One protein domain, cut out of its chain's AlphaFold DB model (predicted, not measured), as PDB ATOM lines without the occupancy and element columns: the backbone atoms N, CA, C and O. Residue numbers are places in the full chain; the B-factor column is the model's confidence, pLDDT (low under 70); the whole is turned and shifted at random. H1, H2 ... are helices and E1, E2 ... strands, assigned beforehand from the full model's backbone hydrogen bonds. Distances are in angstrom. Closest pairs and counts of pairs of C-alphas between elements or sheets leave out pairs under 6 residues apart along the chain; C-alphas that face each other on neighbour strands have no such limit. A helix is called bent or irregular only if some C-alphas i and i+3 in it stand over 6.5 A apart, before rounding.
ATOM      1  N   HIS A   3     108.154 266.594 316.360       81.06
ATOM      2  CA  HIS A   3     109.158 267.462 315.766       81.06
ATOM      3  C   HIS A   3     110.317 266.589 315.293       81.06
ATOM      4  O   HIS A   3     110.819 265.746 316.044       81.06
ATOM      5  N   ALA A   4     110.724 266.789 314.043       84.75
ATOM      6  CA  ALA A   4     111.935 266.182 313.521       84.75
ATOM      7  C   ALA A   4     113.146 266.925 314.094       84.75
ATOM      8  O   ALA A   4     113.224 268.150 314.004       84.75
ATOM      9  N   ILE A   5     114.086 266.182 314.672       89.00
ATOM     10  CA  ILE A   5     115.374 266.716 315.110       89.00
ATOM     11  C   ILE A   5     116.474 266.079 314.262       89.00
ATOM     12  O   ILE A   5     116.594 264.856 314.180       89.00
ATOM     13  N   ALA A   6     117.310 266.922 313.655       90.06
ATOM     14  CA  ALA A   6     118.425 266.502 312.813       90.06
ATOM     15  C   ALA A   6     119.674 266.164 313.650       90.06
ATOM     16  O   ALA A   6     120.630 266.943 313.713       90.06
ATOM     17  N   LEU A   7     119.666 264.996 314.299       91.50
ATOM     18  CA  LEU A   7     120.834 264.444 314.995       91.50
ATOM     19  C   LEU A   7     121.577 263.433 314.112       91.50
ATOM     20  O   LEU A   7     120.967 262.597 313.447       91.50
ATOM     21  N   SER A   8     122.903 263.494 314.131       93.50
ATOM     22  CA  SER A   8     123.788 262.513 313.514       93.50
ATOM     23  C   SER A   8     123.865 261.235 314.351       93.50
ATOM     24  O   SER A   8     123.606 261.234 315.556       93.50
ATOM     25  N   SER A   9     124.321 260.139 313.745       93.31
ATOM     26  CA  SER A   9     124.527 258.867 314.451       93.31
ATOM     27  C   SER A   9     125.479 258.986 315.645       93.31
ATOM     28  O   SER A   9     125.325 258.268 316.630       93.31
ATOM     29  N   ARG A  10     126.466 259.888 315.576       93.00
ATOM     30  CA  ARG A  10     127.406 260.154 316.673       93.00
ATOM     31  C   ARG A  10     126.722 260.889 317.823       93.00
ATOM     32  O   ARG A  10     126.870 260.490 318.973       93.00
ATOM     33  N   GLU A  11     125.917 261.893 317.502       94.56
ATOM     34  CA  GLU A  11     125.155 262.664 318.485       94.56
ATOM     35  C   GLU A  11     124.085 261.808 319.183       94.56
ATOM     36  O   GLU A  11     123.924 261.877 320.400       94.56
ATOM     37  N   ILE A  12     123.404 260.930 318.437       94.69
ATOM     38  CA  ILE A  12     122.448 259.967 319.003       94.69
ATOM     39  C   ILE A  12     123.143 259.027 319.998       94.69
ATOM     40  O   ILE A  12     122.611 258.776 321.079       94.69
ATOM     41  N   ARG A  13     124.345 258.529 319.671       94.25
ATOM     42  CA  ARG A  13     125.126 257.685 320.590       94.25
ATOM     43  C   ARG A  13     125.484 258.429 321.875       94.25
ATOM     44  O   ARG A  13     125.326 257.850 322.944       94.25
ATOM     45  N   LEU A  14     125.900 259.694 321.785       93.50
ATOM     46  CA  LEU A  14     126.185 260.521 322.964       93.50
ATOM     47  C   LEU A  14     124.946 260.683 323.855       93.50
ATOM     48  O   LEU A  14     125.007 260.376 325.043       93.50
ATOM     49  N   LEU A  15     123.793 261.035 323.281       92.88
ATOM     50  CA  LEU A  15     122.538 261.160 324.035       92.88
ATOM     51  C   LEU A  15     122.152 259.868 324.770       92.88
ATOM     52  O   LEU A  15     121.714 259.915 325.919       92.88
ATOM     53  N   ILE A  16     122.346 258.707 324.135       92.75
ATOM     54  CA  ILE A  16     122.115 257.412 324.787       92.75
ATOM     55  C   ILE A  16     123.046 257.256 325.999       92.75
ATOM     56  O   ILE A  16     122.571 256.863 327.064       92.75
ATOM     57  N   THR A  17     124.329 257.624 325.889       90.94
ATOM     58  CA  THR A  17     125.280 257.525 327.015       90.94
ATOM     59  C   THR A  17     124.944 258.449 328.188       90.94
ATOM     60  O   THR A  17     125.163 258.076 329.340       90.94
ATOM     61  N   TRP A  18     124.342 259.613 327.939       89.19
ATOM     62  CA  TRP A  18     123.927 260.529 329.010       89.19
ATOM     63  C   TRP A  18     122.733 259.999 329.806       89.19
ATOM     64  O   TRP A  18     122.589 260.282 330.989       89.19
ATOM     65  N   SER A  19     121.898 259.170 329.182       83.31
ATOM     66  CA  SER A  19     120.731 258.571 329.834       83.31
ATOM     67  C   SER A  19     121.063 257.379 330.749       83.31
ATOM     68  O   SER A  19     120.186 256.891 331.463       83.31
ATOM     69  N   THR A  20     122.301 256.872 330.718       71.69
ATOM     70  CA  THR A  20     122.687 255.609 331.383       71.69
ATOM     71  C   THR A  20     122.793 255.714 332.906       71.69
ATOM     72  O   THR A  20     122.675 254.702 333.590       71.69
ATOM     73  N   SER A  21     123.001 256.914 333.449       63.00
ATOM     74  CA  SER A  21     123.135 257.155 334.895       63.00
ATOM     75  C   SER A  21     121.798 257.380 335.612       63.00
ATOM     76  O   SER A  21     121.777 257.506 336.836       63.00
ATOM     77  N   ARG A  22     120.676 257.436 334.878       65.94
ATOM     78  CA  ARG A  22     119.374 257.848 335.418       65.94
ATOM     79  C   ARG A  22     118.486 256.688 335.845       65.94
ATOM     80  O   ARG A  22     118.401 255.654 335.180       65.94
ATOM     81  N   GLN A  23     117.750 256.911 336.935       67.69
ATOM     82  CA  GLN A  23     116.654 256.043 337.358       67.69
ATOM     83  C   GLN A  23     115.631 255.954 336.211       67.69
ATOM     84  O   GLN A  23     115.187 256.973 335.686       67.69
ATOM     85  N   MET A  24     115.310 254.738 335.760       68.12
ATOM     86  CA  MET A  24     114.558 254.543 334.517       68.12
ATOM     87  C   MET A  24     113.082 254.929 334.674       68.12
ATOM     88  O   MET A  24     112.253 254.109 335.066       68.12
ATOM     89  N   PHE A  25     112.735 256.162 334.303       83.69
ATOM     90  CA  PHE A  25     111.342 256.565 334.120       83.69
ATOM     91  C   PHE A  25     110.790 256.038 332.778       83.69
ATOM     92  O   PHE A  25     111.526 255.993 331.786       83.69
ATOM     93  N   PRO A  26     109.494 255.671 332.694       88.56
ATOM     94  CA  PRO A  26     108.907 255.109 331.473       88.56
ATOM     95  C   PRO A  26     109.060 255.989 330.224       88.56
ATOM     96  O   PRO A  26     109.271 255.474 329.124       88.56
ATOM     97  N   ASP A  27     108.971 257.313 330.374       89.75
ATOM     98  CA  ASP A  27     109.112 258.239 329.248       89.75
ATOM     99  C   ASP A  27     110.563 258.406 328.792       89.75
ATOM    100  O   ASP A  27     110.813 258.461 327.588       89.75
ATOM    101  N   GLU A  28     111.524 258.389 329.717       91.38
ATOM    102  CA  GLU A  28     112.955 258.371 329.387       91.38
ATOM    103  C   GLU A  28     113.327 257.103 328.608       91.38
ATOM    104  O   GLU A  28     114.016 257.158 327.587       91.38
ATOM    105  N   GLU A  29     112.788 255.959 329.028       91.62
ATOM    106  CA  GLU A  29     112.973 254.694 328.323       91.62
ATOM    107  C   GLU A  29     112.362 254.717 326.917       91.62
ATOM    108  O   GLU A  29     112.961 254.239 325.950       91.62
ATOM    109  N   ARG A  30     111.191 255.339 326.761       92.75
ATOM    110  CA  ARG A  30     110.575 255.536 325.445       92.75
ATOM    111  C   ARG A  30     111.449 256.403 324.533       92.75
ATOM    112  O   ARG A  30     111.526 256.116 323.338       92.75
ATOM    113  N   VAL A  31     112.105 257.435 325.067       94.50
ATOM    114  CA  VAL A  31     113.053 258.270 324.309       94.50
ATOM    115  C   VAL A  31     114.285 257.465 323.898       94.50
ATOM    116  O   VAL A  31     114.633 257.482 322.717       94.50
ATOM    117  N   ARG A  32     114.885 256.687 324.812       93.44
ATOM    118  CA  ARG A  32     116.006 255.786 324.484       93.44
ATOM    119  C   ARG A  32     115.670 254.840 323.337       93.44
ATOM    120  O   ARG A  32     116.422 254.764 322.375       93.44
ATOM    121  N   ARG A  33     114.513 254.174 323.386       93.62
ATOM    122  CA  ARG A  33     114.085 253.257 322.314       93.62
ATOM    123  C   ARG A  33     113.970 253.947 320.960       93.62
ATOM    124  O   ARG A  33     114.356 253.369 319.951       93.62
ATOM    125  N   LYS A  34     113.458 255.181 320.930       95.19
ATOM    126  CA  LYS A  34     113.379 255.970 319.694       95.19
ATOM    127  C   LYS A  34     114.757 256.351 319.162       95.19
ATOM    128  O   LYS A  34     114.970 256.257 317.958       95.19
ATOM    129  N   LEU A  35     115.679 256.743 320.040       95.06
ATOM    130  CA  LEU A  35     117.068 257.027 319.675       95.06
ATOM    131  C   LEU A  35     117.757 255.786 319.098       95.06
ATOM    132  O   LEU A  35     118.318 255.860 318.008       95.06
ATOM    133  N   SER A  36     117.648 254.638 319.773       94.69
ATOM    134  CA  SER A  36     118.204 253.373 319.282       94.69
ATOM    135  C   SER A  36     117.602 252.972 317.936       94.69
ATOM    136  O   SER A  36     118.341 252.656 317.012       94.69
ATOM    137  N   ALA A  37     116.279 253.076 317.773       94.25
ATOM    138  CA  ALA A  37     115.619 252.764 316.507       94.25
ATOM    139  C   ALA A  37     116.051 253.702 315.366       94.25
ATOM    140  O   ALA A  37     116.284 253.236 314.252       94.25
ATOM    141  N   ALA A  38     116.187 255.008 315.630       93.50
ATOM    142  CA  ALA A  38     116.680 255.971 314.644       93.50
ATOM    143  C   ALA A  38     118.120 255.647 314.213       93.50
ATOM    144  O   ALA A  38     118.430 255.692 313.023       93.50
ATOM    145  N   LEU A  39     118.967 255.248 315.170       93.38
ATOM    146  CA  LEU A  39     120.354 254.852 314.930       93.38
ATOM    147  C   LEU A  39     120.466 253.548 314.126       93.38
ATOM    148  O   LEU A  39     121.247 253.483 313.181       93.38
ATOM    149  N   GLU A  40     119.704 252.518 314.496       94.06
ATOM    150  CA  GLU A  40     119.732 251.198 313.851       94.06
ATOM    151  C   GLU A  40     119.148 251.228 312.439       94.06
ATOM    152  O   GLU A  40     119.658 250.572 311.534       94.06
ATOM    153  N   GLN A  41     118.074 251.991 312.240       93.06
ATOM    154  CA  GLN A  41     117.337 252.020 310.975       93.06
ATOM    155  C   GLN A  41     117.789 253.156 310.051       93.06
ATOM    156  O   GLN A  41     117.269 253.265 308.941       93.06
ATOM    157  N   ASN A  42     118.723 254.003 310.503       86.31
ATOM    158  CA  ASN A  42     119.173 255.212 309.813       86.31
ATOM    159  C   ASN A  42     117.998 256.104 309.365       86.31
ATOM    160  O   ASN A  42     117.926 256.548 308.217       86.31
ATOM    161  N   ARG A  43     117.026 256.303 310.263       86.88
ATOM    162  CA  ARG A  43     115.796 257.070 310.005       86.88
ATOM    163  C   ARG A  43     115.812 258.407 310.745       86.88
ATOM    164  O   ARG A  43     116.447 258.498 311.797       86.88
ATOM    165  N   PRO A  44     115.081 259.423 310.247       87.12
ATOM    166  CA  PRO A  44     114.896 260.676 310.971       87.12
ATOM    167  C   PRO A  44     114.366 260.441 312.389       87.12
ATOM    168  O   PRO A  44     113.470 259.621 312.603       87.12
ATOM    169  N   LEU A  45     114.911 261.176 313.359       93.06
ATOM    170  CA  LEU A  45     114.457 261.109 314.740       93.06
ATOM    171  C   LEU A  45     113.257 262.041 314.945       93.06
ATOM    172  O   LEU A  45     113.385 263.265 314.893       93.06
ATOM    173  N   GLU A  46     112.104 261.447 315.243       93.19
ATOM    174  CA  GLU A  46     110.868 262.176 315.531       93.19
ATOM    175  C   GLU A  46     110.478 262.086 317.011       93.19
ATOM    176  O   GLU A  46     110.143 261.018 317.554       93.19
ATOM    177  N   LEU A  47     110.465 263.242 317.672       94.31
ATOM    178  CA  LEU A  47     110.182 263.367 319.098       94.31
ATOM    179  C   LEU A  47     109.053 264.360 319.352       94.31
ATOM    180  O   LEU A  47     108.948 265.395 318.705       94.31
ATOM    181  N   SER A  48     108.179 264.058 320.311       94.56
ATOM    182  CA  SER A  48     107.237 265.065 320.806       94.56
ATOM    183  C   SER A  48     107.985 266.144 321.589       94.56
ATOM    184  O   SER A  48     109.063 265.890 322.118       94.56
ATOM    185  N   ARG A  49     107.394 267.333 321.749       93.00
ATOM    186  CA  ARG A  49     108.005 268.415 322.542       93.00
ATOM    187  C   ARG A  49     108.457 267.967 323.941       93.00
ATOM    188  O   ARG A  49     109.553 268.311 324.359       93.00
ATOM    189  N   ILE A  50     107.656 267.145 324.624       93.44
ATOM    190  CA  ILE A  50     108.001 266.572 325.940       93.44
ATOM    191  C   ILE A  50     109.252 265.686 325.845       93.44
ATOM    192  O   ILE A  50     110.138 265.754 326.686       93.44
ATOM    193  N   GLN A  51     109.367 264.877 324.793       94.81
ATOM    194  CA  GLN A  51     110.542 264.031 324.575       94.81
ATOM    195  C   GLN A  51     111.805 264.852 324.287       94.81
ATOM    196  O   GLN A  51     112.894 264.460 324.691       94.81
ATOM    197  N   ILE A  52     111.667 266.009 323.643       94.56
ATOM    198  CA  ILE A  52     112.775 266.948 323.427       94.56
ATOM    199  C   ILE A  52     113.189 267.601 324.751       94.56
ATOM    200  O   ILE A  52     114.378 267.748 325.014       94.56
ATOM    201  N   GLN A  53     112.231 267.927 325.627       93.56
ATOM    202  CA  GLN A  53     112.531 268.401 326.983       93.56
ATOM    203  C   GLN A  53     113.289 267.350 327.804       93.56
ATOM    204  O   GLN A  53     114.174 267.711 328.572       93.56
ATOM    205  N   ILE A  54     113.001 266.058 327.610       94.19
ATOM    206  CA  ILE A  54     113.781 264.970 328.219       94.19
ATOM    207  C   ILE A  54     115.229 264.991 327.711       94.19
ATOM    208  O   ILE A  54     116.145 264.928 328.526       94.19
ATOM    209  N   LEU A  55     115.455 265.148 326.398       93.81
ATOM    210  CA  LEU A  55     116.817 265.290 325.862       93.81
ATOM    211  C   LEU A  55     117.540 266.502 326.458       93.81
ATOM    212  O   LEU A  55     118.713 266.404 326.806       93.81
ATOM    213  N   HIS A  56     116.841 267.630 326.607       93.12
ATOM    214  CA  HIS A  56     117.396 268.816 327.251       93.12
ATOM    215  C   HIS A  56     117.780 268.536 328.706       93.12
ATOM    216  O   HIS A  56     118.873 268.886 329.136       93.12
ATOM    217  N   ALA A  57     116.913 267.855 329.458       91.69
ATOM    218  CA  ALA A  57     117.199 267.480 330.835       91.69
ATOM    219  C   ALA A  57     118.413 266.546 330.940       91.69
ATOM    220  O   ALA A  57     119.174 266.676 331.893       91.69
ATOM    221  N   TRP A  58     118.609 265.620 329.991       91.94
ATOM    222  CA  TRP A  58     119.823 264.796 329.918       91.94
ATOM    223  C   TRP A  58     121.071 265.639 329.646       91.94
ATOM    224  O   TRP A  58     122.083 265.450 330.314       91.94
ATOM    225  N   ALA A  59     120.993 266.578 328.700       90.12
ATOM    226  CA  ALA A  59     122.113 267.443 328.336       90.12
ATOM    227  C   ALA A  59     122.554 268.355 329.495       90.12
ATOM    228  O   ALA A  59     123.744 268.454 329.773       90.12
ATOM    229  N   GLU A  60     121.609 268.985 330.195       88.56
ATOM    230  CA  GLU A  60     121.903 269.885 331.322       88.56
ATOM    231  C   GLU A  60     122.534 269.146 332.511       88.56
ATOM    232  O   GLU A  60     123.460 269.644 333.142       88.56
ATOM    233  N   ASP A  61     122.074 267.932 332.798       88.75
ATOM    234  CA  ASP A  61     122.608 267.100 333.881       88.75
ATOM    235  C   ASP A  61     124.007 266.557 333.562       88.75
ATOM    236  O   ASP A  61     124.916 266.614 334.397       88.75
ATOM    237  N   TRP A  62     124.212 266.113 332.314       89.06
ATOM    238  CA  TRP A  62     125.543 265.778 331.811       89.06
ATOM    239  C   TRP A  62     126.480 266.976 331.923       89.06
ATOM    240  O   TRP A  62     127.576 266.838 332.459       89.06
ATOM    241  N   TRP A  63     126.042 268.157 331.487       86.50
ATOM    242  CA  TRP A  63     126.830 269.379 331.581       86.50
ATOM    243  C   TRP A  63     127.191 269.681 333.035       86.50
ATOM    244  O   TRP A  63     128.377 269.808 333.356       86.50
ATOM    245  N   ALA A  64     126.198 269.779 333.919       85.44
ATOM    246  CA  ALA A  64     126.407 270.092 335.329       85.44
ATOM    247  C   ALA A  64     127.450 269.160 335.964       85.44
ATOM    248  O   ALA A  64     128.319 269.621 336.703       85.44
ATOM    249  N   THR A  65     127.421 267.877 335.599       86.88
ATOM    250  CA  THR A  65     128.375 266.872 336.077       86.88
ATOM    251  C   THR A  65     129.751 266.987 335.410       86.88
ATOM    252  O   THR A  65     130.772 266.926 336.093       86.88
ATOM    253  N   HIS A  66     129.804 267.130 334.085       87.00
ATOM    254  CA  HIS A  66     131.034 267.001 333.300       87.00
ATOM    255  C   HIS A  66     131.867 268.288 333.265       87.00
ATOM    256  O   HIS A  66     133.093 268.235 333.323       87.00
ATOM    257  N   TYR A  67     131.209 269.448 333.211       85.50
ATOM    258  CA  TYR A  67     131.866 270.758 333.134       85.50
ATOM    259  C   TYR A  67     131.678 271.620 334.386       85.50
ATOM    260  O   TYR A  67     132.209 272.729 334.434       85.50
ATOM    261  N   GLY A  68     130.900 271.177 335.382       82.50
ATOM    262  CA  GLY A  68     130.666 271.951 336.609       82.50
ATOM    263  C   GLY A  68     130.018 273.321 336.362       82.50
ATOM    264  O   GLY A  68     130.287 274.267 337.097       82.50
ATOM    265  N   GLY A  69     129.231 273.459 335.287       73.25
ATOM    266  CA  GLY A  69     128.652 274.738 334.850       73.25
ATOM    267  C   GLY A  69     129.586 275.636 334.021       73.25
ATOM    268  O   GLY A  69     129.203 276.751 333.673       73.25
ATOM    269  N   GLY A  70     130.795 275.172 333.679       80.69
ATOM    270  CA  GLY A  70     131.710 275.845 332.747       80.69
ATOM    271  C   GLY A  70     131.247 275.771 331.288       80.69
ATOM    272  O   GLY A  70     130.217 275.192 330.991       80.69
ATOM    273  N   LYS A  71     131.986 276.342 330.335       82.12
ATOM    274  CA  LYS A  71     131.597 276.290 328.914       82.12
ATOM    275  C   LYS A  71     131.747 274.867 328.344       82.12
ATOM    276  O   LYS A  71     132.784 274.245 328.558       82.12
ATOM    277  N   VAL A  72     130.770 274.395 327.560       83.75
ATOM    278  CA  VAL A  72     130.920 273.179 326.740       83.75
ATOM    279  C   VAL A  72     132.018 273.414 325.703       83.75
ATOM    280  O   VAL A  72     131.952 274.368 324.930       83.75
ATOM    281  N   VAL A  73     133.046 272.566 325.705       85.62
ATOM    282  CA  VAL A  73     134.175 272.658 324.758       85.62
ATOM    283  C   VAL A  73     134.178 271.536 323.724       85.62
ATOM    284  O   VAL A  73     134.929 271.601 322.752       85.62
ATOM    285  N   ASN A  74     133.350 270.506 323.916       90.25
ATOM    286  CA  ASN A  74     133.172 269.451 322.934       90.25
ATOM    287  C   ASN A  74     132.179 269.914 321.846       90.25
ATOM    288  O   ASN A  74     131.015 270.174 322.162       90.25
ATOM    289  N   PRO A  75     132.604 269.980 320.571       90.19
ATOM    290  CA  PRO A  75     131.767 270.497 319.492       90.19
ATOM    291  C   PRO A  75     130.514 269.649 319.230       90.19
ATOM    292  O   PRO A  75     129.485 270.195 318.841       90.19
ATOM    293  N   ASP A  76     130.561 268.332 319.460       92.06
ATOM    294  CA  ASP A  76     129.385 267.472 319.283       92.06
ATOM    295  C   ASP A  76     128.328 267.754 320.361       92.06
ATOM    296  O   ASP A  76     127.130 267.770 320.087       92.06
ATOM    297  N   GLU A  77     128.766 267.991 321.596       92.31
ATOM    298  CA  GLU A  77     127.871 268.259 322.726       92.31
ATOM    299  C   GLU A  77     127.219 269.639 322.599       92.31
ATOM    300  O   GLU A  77     126.015 269.784 322.825       92.31
ATOM    301  N   GLU A  78     127.988 270.637 322.155       92.00
ATOM    302  CA  GLU A  78     127.481 271.973 321.832       92.00
ATOM    303  C   GLU A  78     126.452 271.921 320.689       92.00
ATOM    304  O   GLU A  78     125.387 272.548 320.769       92.00
ATOM    305  N   ALA A  79     126.715 271.121 319.649       93.25
ATOM    306  CA  ALA A  79     125.787 270.923 318.540       93.25
ATOM    307  C   ALA A  79     124.474 270.260 318.989       93.25
ATOM    308  O   ALA A  79     123.396 270.714 318.596       93.25
ATOM    309  N   ILE A  80     124.540 269.229 319.842       93.62
ATOM    310  CA  ILE A  80     123.351 268.583 320.425       93.62
ATOM    311  C   ILE A  80     122.508 269.608 321.176       93.62
ATOM    312  O   ILE A  80     121.305 269.714 320.928       93.62
ATOM    313  N   LEU A  81     123.131 270.375 322.071       91.00
ATOM    314  CA  LEU A  81     122.426 271.353 322.887       91.00
ATOM    315  C   LEU A  81     121.739 272.414 322.022       91.00
ATOM    316  O   LEU A  81     120.563 272.708 322.234       91.00
ATOM    317  N   THR A  82     122.450 272.941 321.023       92.06
ATOM    318  CA  THR A  82     121.907 273.927 320.081       92.06
ATOM    319  C   THR A  82     120.665 273.376 319.383       92.06
ATOM    320  O   THR A  82     119.595 273.973 319.451       92.06
ATOM    321  N   LYS A  83     120.757 272.173 318.804       94.06
ATOM    322  CA  LYS A  83     119.636 271.521 318.105       94.06
ATOM    323  C   LYS A  83     118.433 271.282 319.017       94.06
ATOM    324  O   LYS A  83     117.294 271.455 318.588       94.06
ATOM    325  N   VAL A  84     118.677 270.883 320.265       93.50
ATOM    326  CA  VAL A  84     117.621 270.663 321.259       93.50
ATOM    327  C   VAL A  84     116.944 271.983 321.640       93.50
ATOM    328  O   VAL A  84     115.716 272.031 321.681       93.50
ATOM    329  N   ARG A  85     117.704 273.062 321.867       91.88
ATOM    330  CA  ARG A  85     117.160 274.391 322.202       91.88
ATOM    331  C   ARG A  85     116.347 274.987 321.055       91.88
ATOM    332  O   ARG A  85     115.205 275.387 321.281       91.88
ATOM    333  N   THR A  86     116.857 274.921 319.826       92.69
ATOM    334  CA  THR A  86     116.114 275.333 318.626       92.69
ATOM    335  C   THR A  86     114.816 274.539 318.474       92.69
ATOM    336  O   THR A  86     113.753 275.111 318.244       92.69
ATOM    337  N   ALA A  87     114.843 273.222 318.705       91.38
ATOM    338  CA  ALA A  87     113.635 272.395 318.642       91.38
ATOM    339  C   ALA A  87     112.602 272.712 319.746       91.38
ATOM    340  O   ALA A  87     111.417 272.407 319.592       91.38
ATOM    341  N   LEU A  88     113.028 273.328 320.852       91.31
ATOM    342  CA  LEU A  88     112.154 273.815 321.924       91.31
ATOM    343  C   LEU A  88     111.647 275.247 321.699       91.31
ATOM    344  O   LEU A  88     110.708 275.656 322.397       91.31
ATOM    345  N   GLY A  89     112.214 275.958 320.719       89.75
ATOM    346  CA  GLY A  89     111.964 277.373 320.450       89.75
ATOM    347  C   GLY A  89     112.604 278.291 321.492       89.75
ATOM    348  O   GLY A  89     111.986 279.275 321.884       89.75
TER     349      GLY A  89
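What this domain is: This is residues 3 to 89 of the 91 residues of an uncharacterized protein of Gemmatimonadetes bacterium (UniProt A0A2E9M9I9). Beside a small antiparallel two-strand sheet, E1 and E2, two helical hairpins, H1 with H2 and H3 with H4, pack crosswise. The 87 printed residues, mostly helix, hold E1 H1 H2 E2 H3 H4 in that order. The whole is compact, radius of gyration of the C-alphas 12.1 A, spanning 34 by 26 by 24 A.

Where its parts are: E1 is residues 3 to 5, from C-alpha 3 at (109.158, 267.462, 315.766); E2 is 45 to 48. H3, 49 to 67, is 26.2 A long; H1, 9 to 21, 20.6 A; H2, 26 to 41, 22.4 A; H4, 75 to 88, 20.0 A, ending at (112.154, 273.815, 321.924). H1 is only just irregular: C-alphas 18 and 21 are 6.8 A apart.

How they stand to each other: N 3 of E1 and O 47 of E2 are within hydrogen-bond range, 2.8 A. The hairpin H1 and H2 touch at a shallow 27 degrees, opposite ways; closest C-alphas Ser 9 and Leu 39, 5.8 A. The hairpin H3 and H4 touch at 33 degrees, only just short of steep, opposite ways; closest C-alphas His 56 and Val 84, 6.3 A. H1, with residues 15 to 19 alone, touches H3 about perpendicular, 74 degrees; closest C-alphas Trp 18 and Trp 58, 6.0 A. O i to N i+4 pairs are within range throughout H2, H3 and H4, and 7 of 9 in H1.

The domain as a whole: The C-alphas farthest apart, Gln 41 and Gly 70, are 35.3 A apart. The printed part has no cut and no long link; residues 21 to 24 have pLDDT under 70.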